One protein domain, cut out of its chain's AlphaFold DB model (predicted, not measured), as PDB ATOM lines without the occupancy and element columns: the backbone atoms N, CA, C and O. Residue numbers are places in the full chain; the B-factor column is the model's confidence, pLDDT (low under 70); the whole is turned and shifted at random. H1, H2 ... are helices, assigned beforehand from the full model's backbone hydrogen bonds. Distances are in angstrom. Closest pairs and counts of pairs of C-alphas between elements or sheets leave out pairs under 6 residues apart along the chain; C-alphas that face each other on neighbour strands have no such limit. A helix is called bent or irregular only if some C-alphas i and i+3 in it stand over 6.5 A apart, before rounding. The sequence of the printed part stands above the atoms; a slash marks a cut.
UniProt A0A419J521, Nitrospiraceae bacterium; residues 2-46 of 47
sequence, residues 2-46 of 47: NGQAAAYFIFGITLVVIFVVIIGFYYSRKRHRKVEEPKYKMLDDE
ATOM      1  N   ASN A   2     -61.121   7.647 295.462       75.31
ATOM      2  CA  ASN A   2     -59.863   7.543 296.239       75.31
ATOM      3  C   ASN A   2     -58.838   6.519 295.707       75.31
ATOM      4  O   ASN A   2     -57.637   6.754 295.791       75.31
ATOM      5  N   GLY A   3     -59.288   5.407 295.114       87.19
ATOM      6  CA  GLY A   3     -58.380   4.374 294.591       87.19
ATOM      7  C   GLY A   3     -57.575   4.814 293.362       87.19
ATOM      8  O   GLY A   3     -56.407   4.468 293.237       87.19
ATOM      9  N   GLN A   4     -58.170   5.625 292.481       91.62
ATOM     10  CA  GLN A   4     -57.488   6.134 291.284       91.62
ATOM     11  C   GLN A   4     -56.389   7.137 291.647       91.62
ATOM     12  O   GLN A   4     -55.278   7.032 291.140       91.62
ATOM     13  N   ALA A   5     -56.667   8.062 292.572       92.62
ATOM     14  CA  ALA A   5     -55.671   9.020 293.051       92.62
ATOM     15  C   ALA A   5     -54.470   8.317 293.709       92.62
ATOM     16  O   ALA A   5     -53.323   8.643 293.407       92.62
ATOM     17  N   ALA A   6     -54.726   7.300 294.540       94.88
ATOM     18  CA  ALA A   6     -53.672   6.486 295.141       94.88
ATOM     19  C   ALA A   6     -52.849   5.725 294.085       94.88
ATOM     20  O   ALA A   6     -51.622   5.708 294.164       94.88
ATOM     21  N   ALA A   7     -53.498   5.151 293.064       95.88
ATOM     22  CA  ALA A   7     -52.814   4.447 291.981       95.88
ATOM     23  C   ALA A   7     -51.884   5.373 291.181       95.88
ATOM     24  O   ALA A   7     -50.724   5.024 290.958       95.88
ATOM     25  N   TYR A   8     -52.349   6.568 290.804       95.81
ATOM     26  CA  TYR A   8     -51.513   7.543 290.095       95.81
ATOM     27  C   TYR A   8     -50.351   8.049 290.949       95.81
ATOM     28  O   TYR A   8     -49.246   8.221 290.435       95.81
ATOM     29  N   PHE A   9     -50.567   8.236 292.251       96.25
ATOM     30  CA  PHE A   9     -49.505   8.640 293.167       96.25
ATOM     31  C   PHE A   9     -48.416   7.564 293.287       96.25
ATOM     32  O   PHE A   9     -47.235   7.860 293.107       96.25
ATOM     33  N   ILE A  10     -48.802   6.303 293.508       97.19
ATOM     34  CA  ILE A  10     -47.861   5.172 293.581       97.19
ATOM     35  C   ILE A  10     -47.107   5.010 292.257       97.19
ATOM     36  O   ILE A  10     -45.890   4.808 292.260       97.19
ATOM     37  N   PHE A  11     -47.806   5.140 291.126       97.12
ATOM     38  CA  PHE A  11     -47.192   5.083 289.803       97.12
ATOM     39  C   PHE A  11     -46.147   6.190 289.611       97.12
ATOM     40  O   PHE A  11     -45.015   5.906 289.221       97.12
ATOM     41  N   GLY A  12     -46.482   7.434 289.965       97.69
ATOM     42  CA  GLY A  12     -45.550   8.560 289.902       97.69
ATOM     43  C   GLY A  12     -44.310   8.352 290.776       97.69
ATOM     44  O   GLY A  12     -43.187   8.513 290.298       97.69
ATOM     45  N   ILE A  13     -44.491   7.918 292.028       98.31
ATOM     46  CA  ILE A  13     -43.373   7.619 292.938       98.31
ATOM     47  C   ILE A  13     -42.492   6.496 292.383       98.31
ATOM     48  O   ILE A  13     -41.267   6.595 292.437       98.31
ATOM     49  N   THR A  14     -43.092   5.464 291.789       98.19
ATOM     50  CA  THR A  14     -42.352   4.353 291.172       98.19
ATOM     51  C   THR A  14     -41.433   4.851 290.058       98.19
ATOM     52  O   THR A  14     -40.261   4.476 290.021       98.19
ATOM     53  N   LEU A  15     -41.921   5.744 289.191       98.19
ATOM     54  CA  LEU A  15     -41.106   6.337 288.127       98.19
ATOM     55  C   LEU A  15     -39.923   7.134 288.691       98.19
ATOM     56  O   LEU A  15     -38.797   6.968 288.223       98.19
ATOM     57  N   VAL A  16     -40.150   7.947 289.728       98.12
ATOM     58  CA  VAL A  16     -39.082   8.722 290.386       98.12
ATOM     59  C   VAL A  16     -38.017   7.797 290.973       98.12
ATOM     60  O   VAL A  16     -36.826   8.011 290.746       98.12
ATOM     61  N   VAL A  17     -38.426   6.738 291.676       98.19
ATOM     62  CA  VAL A  17     -37.497   5.757 292.257       98.19
ATOM     63  C   VAL A  17     -36.669   5.073 291.170       98.19
ATOM     64  O   VAL A  17     -35.453   4.962 291.322       98.19
ATOM     65  N   ILE A  18     -37.284   4.674 290.050       97.94
ATOM     66  CA  ILE A  18     -36.563   4.077 288.914       97.94
ATOM     67  C   ILE A  18     -35.492   5.040 288.388       97.94
ATOM     68  O   ILE A  18     -34.343   4.632 288.212       97.94
ATOM     69  N   PHE A  19     -35.823   6.320 288.190       96.69
ATOM     70  CA  PHE A  19     -34.844   7.312 287.738       96.69
ATOM     71  C   PHE A  19     -33.696   7.499 288.732       96.69
ATOM     72  O   PHE A  19     -32.535   7.498 288.325       96.69
ATOM     73  N   VAL A  20     -33.993   7.599 290.030       96.56
ATOM     74  CA  VAL A  20     -32.967   7.714 291.080       96.56
ATOM     75  C   VAL A  20     -32.044   6.494 291.081       96.56
ATOM     76  O   VAL A  20     -30.827   6.655 291.177       96.56
ATOM     77  N   VAL A  21     -32.589   5.285 290.916       95.31
ATOM     78  CA  VAL A  21     -31.798   4.049 290.824       95.31
ATOM     79  C   VAL A  21     -30.897   4.061 289.591       95.31
ATOM     80  O   VAL A  21     -29.716   3.745 289.712       95.31
ATOM     81  N   ILE A  22     -31.410   4.455 288.422       92.56
ATOM     82  CA  ILE A  22     -30.614   4.555 287.189       92.56
ATOM     83  C   ILE A  22     -29.474   5.558 287.380       92.56
ATOM     84  O   ILE A  22     -28.313   5.219 287.145       92.56
ATOM     85  N   ILE A  23     -29.779   6.767 287.856       90.56
ATOM     86  CA  ILE A  23     -28.773   7.807 288.095       90.56
ATOM     87  C   ILE A  23     -27.731   7.301 289.094       90.56
ATOM     88  O   ILE A  23     -26.543   7.293 288.786       90.56
ATOM     89  N   GLY A  24     -28.162   6.802 290.252       89.38
ATOM     90  CA  GLY A  24     -27.264   6.287 291.281       89.38
ATOM     91  C   GLY A  24     -26.402   5.124 290.792       89.38
ATOM     92  O   GLY A  24     -25.227   5.045 291.130       89.38
ATOM     93  N   PHE A  25     -26.936   4.236 289.955       84.88
ATOM     94  CA  PHE A  25     -26.195   3.095 289.425       84.88
ATOM     95  C   PHE A  25     -25.159   3.498 288.372       84.88
ATOM     96  O   PHE A  25     -24.022   3.025 288.435       84.88
ATOM     97  N   TYR A  26     -25.525   4.365 287.424       77.00
ATOM     98  CA  TYR A  26     -24.654   4.765 286.313       77.00
ATOM     99  C   TYR A  26     -23.668   5.877 286.690       77.00
ATOM    100  O   TYR A  26     -22.499   5.796 286.315       77.00
ATOM    101  N   TYR A  27     -24.105   6.859 287.477       72.75
ATOM    102  CA  TYR A  27     -23.274   7.973 287.943       72.75
ATOM    103  C   TYR A  27     -22.620   7.713 289.307       72.75
ATOM    104  O   TYR A  27     -21.896   8.565 289.818       72.75
ATOM    105  N   SER A  28     -22.796   6.524 289.899       72.19
ATOM    106  CA  SER A  28     -21.987   6.104 291.049       72.19
ATOM    107  C   SER A  28     -20.499   6.195 290.715       72.19
ATOM    108  O   SER A  28     -20.056   5.789 289.638       72.19
ATOM    109  N   ARG A  29     -19.716   6.663 291.696       59.88
ATOM    110  CA  ARG A  29     -18.257   6.876 291.650       59.88
ATOM    111  C   ARG A  29     -17.473   5.696 291.051       59.88
ATOM    112  O   ARG A  29     -16.394   5.894 290.504       59.88
ATOM    113  N   LYS A  30     -18.022   4.473 291.116       62.75
ATOM    114  CA  LYS A  30     -17.418   3.253 290.554       62.75
ATOM    115  C   LYS A  30     -17.612   3.100 289.036       62.75
ATOM    116  O   LYS A  30     -16.772   2.477 288.393       62.75
ATOM    117  N   ARG A  31     -18.695   3.634 288.457       62.06
ATOM    118  CA  ARG A  31     -19.009   3.555 287.013       62.06
ATOM    119  C   ARG A  31     -18.794   4.865 286.274       62.06
ATOM    120  O   ARG A  31     -18.438   4.811 285.102       62.06
ATOM    121  N   HIS A  32     -18.900   5.996 286.969       61.81
ATOM    122  CA  HIS A  32     -18.615   7.323 286.426       61.81
ATOM    123  C   HIS A  32     -17.256   7.366 285.722       61.81
ATOM    124  O   HIS A  32     -17.169   7.765 284.570       61.81
ATOM    125  N   ARG A  33     -16.214   6.814 286.361       63.72
ATOM    126  CA  ARG A  33     -14.869   6.766 285.777       63.72
ATOM    127  C   ARG A  33     -14.809   5.977 284.468       63.72
ATOM    128  O   ARG A  33     -14.084   6.391 283.589       63.72
ATOM    129  N   LYS A  34     -15.573   4.886 284.327       67.44
ATOM    130  CA  LYS A  34     -15.607   4.058 283.105       67.44
ATOM    131  C   LYS A  34     -16.423   4.707 281.980       67.44
ATOM    132  O   LYS A  34     -16.124   4.511 280.811       67.44
ATOM    133  N   VAL A  35     -17.470   5.456 282.332       68.00
ATOM    134  CA  VAL A  35     -18.284   6.214 281.367       68.00
ATOM    135  C   VAL A  35     -17.525   7.443 280.862       68.00
ATOM    136  O   VAL A  35     -17.636   7.787 279.691       68.00
ATOM    137  N   GLU A  36     -16.722   8.075 281.719       70.06
ATOM    138  CA  GLU A  36     -15.903   9.234 281.355       70.06
ATOM    139  C   GLU A  36     -14.507   8.882 280.824       70.06
ATOM    140  O   GLU A  36     -13.867   9.729 280.215       70.06
ATOM    141  N   GLU A  37     -14.025   7.652 281.011       71.62
ATOM    142  CA  GLU A  37     -12.756   7.151 280.460       71.62
ATOM    143  C   GLU A  37     -12.543   7.498 278.973       71.62
ATOM    144  O   GLU A  37     -11.477   8.020 278.648       71.62
ATOM    145  N   PRO A  38     -13.527   7.322 278.060       70.75
ATOM    146  CA  PRO A  38     -13.370   7.751 276.669       70.75
ATOM    147  C   PRO A  38     -13.211   9.269 276.500       70.75
ATOM    148  O   PRO A  38     -12.566   9.694 275.550       70.75
ATOM    149  N   LYS A  39     -13.758  10.091 277.408       65.69
ATOM    150  CA  LYS A  39     -13.596  11.553 277.377       65.69
ATOM    151  C   LYS A  39     -12.176  11.962 277.762       65.69
ATOM    152  O   LYS A  39     -11.618  12.837 277.116       65.69
ATOM    153  N   TYR A  40     -11.600  11.344 278.794       67.44
ATOM    154  CA  TYR A  40     -10.212  11.617 279.187       67.44
ATOM    155  C   TYR A  40      -9.219  11.069 278.156       67.44
ATOM    156  O   TYR A  40      -8.248  11.741 277.840       67.44
ATOM    157  N   LYS A  41      -9.515   9.916 277.539       66.94
ATOM    158  CA  LYS A  41      -8.684   9.347 276.469       66.94
ATOM    159  C   LYS A  41      -8.557  10.262 275.243       66.94
ATOM    160  O   LYS A  41      -7.496  10.317 274.652       66.94
ATOM    161  N   MET A  42      -9.609  11.003 274.888       66.62
ATOM    162  CA  MET A  42      -9.544  11.992 273.800       66.62
ATOM    163  C   MET A  42      -8.628  13.187 274.103       66.62
ATOM    164  O   MET A  42      -8.262  13.894 273.175       66.62
ATOM    165  N   LEU A  43      -8.315  13.446 275.378       63.41
ATOM    166  CA  LEU A  43      -7.458  14.556 275.809       63.41
ATOM    167  C   LEU A  43      -5.991  14.125 275.975       63.41
ATOM    168  O   LEU A  43      -5.113  14.957 275.807       63.41
ATOM    169  N   ASP A  44      -5.732  12.846 276.276       64.06
ATOM    170  CA  ASP A  44      -4.374  12.281 276.388       64.06
ATOM    171  C   ASP A  44      -3.725  11.987 275.017       64.06
ATOM    172  O   ASP A  44      -2.519  11.781 274.949       64.06
ATOM    173  N   ASP A  45      -4.498  11.961 273.924       59.41
ATOM    174  CA  ASP A  45      -3.981  11.739 272.560       59.41
ATOM    175  C   ASP A  45      -3.342  13.017 271.940       59.41
ATOM    176  O   ASP A  45      -2.907  12.982 270.787       59.41
ATOM    177  N   GLU A  46      -3.295  14.147 272.667       58.88
ATOM    178  CA  GLU A  46      -2.684  15.417 272.219       58.88
ATOM    179  C   GLU A  46      -1.223  15.642 272.685       58.88
ATOM    180  O   GLU A  46      -0.646  16.668 272.316       58.88
TER     181      GLU A  46
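What this domain is: This is residues 2 to 46 of the 47 residues of a protein of Nitrospiraceae bacterium (UniProt A0A419J521). One long helix, H1, makes more than half the length of a thin, elbowed rod, and a shorter kinked helix, H2, carries on from its end at a wide corner. The two helices follow each other end to end without folding back, and their far parts, residues 2 to 23 and 37 to 46, stand free. The printed part has 45 residues with two named helices, H1 then H2 along the chain, and no named strand; its class is all helix. It is extended, with a radius of gyration of the C-alphas of 18.3 A, and spans 62 by 16 by 7 A.

Where its parts are: Find C-alpha 2 at (-59.863, 7.543, 296.239); from there H1, residues 2 to 26, runs 36.7 A to C-alpha 26 at (-24.654, 4.765, 286.313). Go on past Tyr 27 and Ser 28 to Arg 29, where H2, residues 29 to 44, begins; it runs 21.3 A to C-alpha 44 at (-4.374, 12.281, 276.388). H2 is irregular, but only just: C-alphas 35 and 38 are 7.0 A apart. Near residue 38 it has a kink of 47 degrees.

How they stand to each other: Look at the end of H1: H1 and H2 are close but not clearly touching, and their closest C-alphas, those of Tyr 26 and His 32, are 6.6 A apart. They run the same way at a steep tilt of 49 degrees, though the line of H2 is a rough one. Their centres are 30.3 A apart. In H1 every O i to N i+4 pair is within hydrogen-bond range; in H2 7 of 12 are.

The domain as a whole: The two C-alphas farthest apart, those of Asn 2 and Glu 46, are 62.5 A apart. The printed part has no cut, and the link from H1 to H2 is tight. In the B-factor column the mean pLDDT of the printed part of this model is 81.1; look for values under 70 at residues 29 to 35 and 39 to 46.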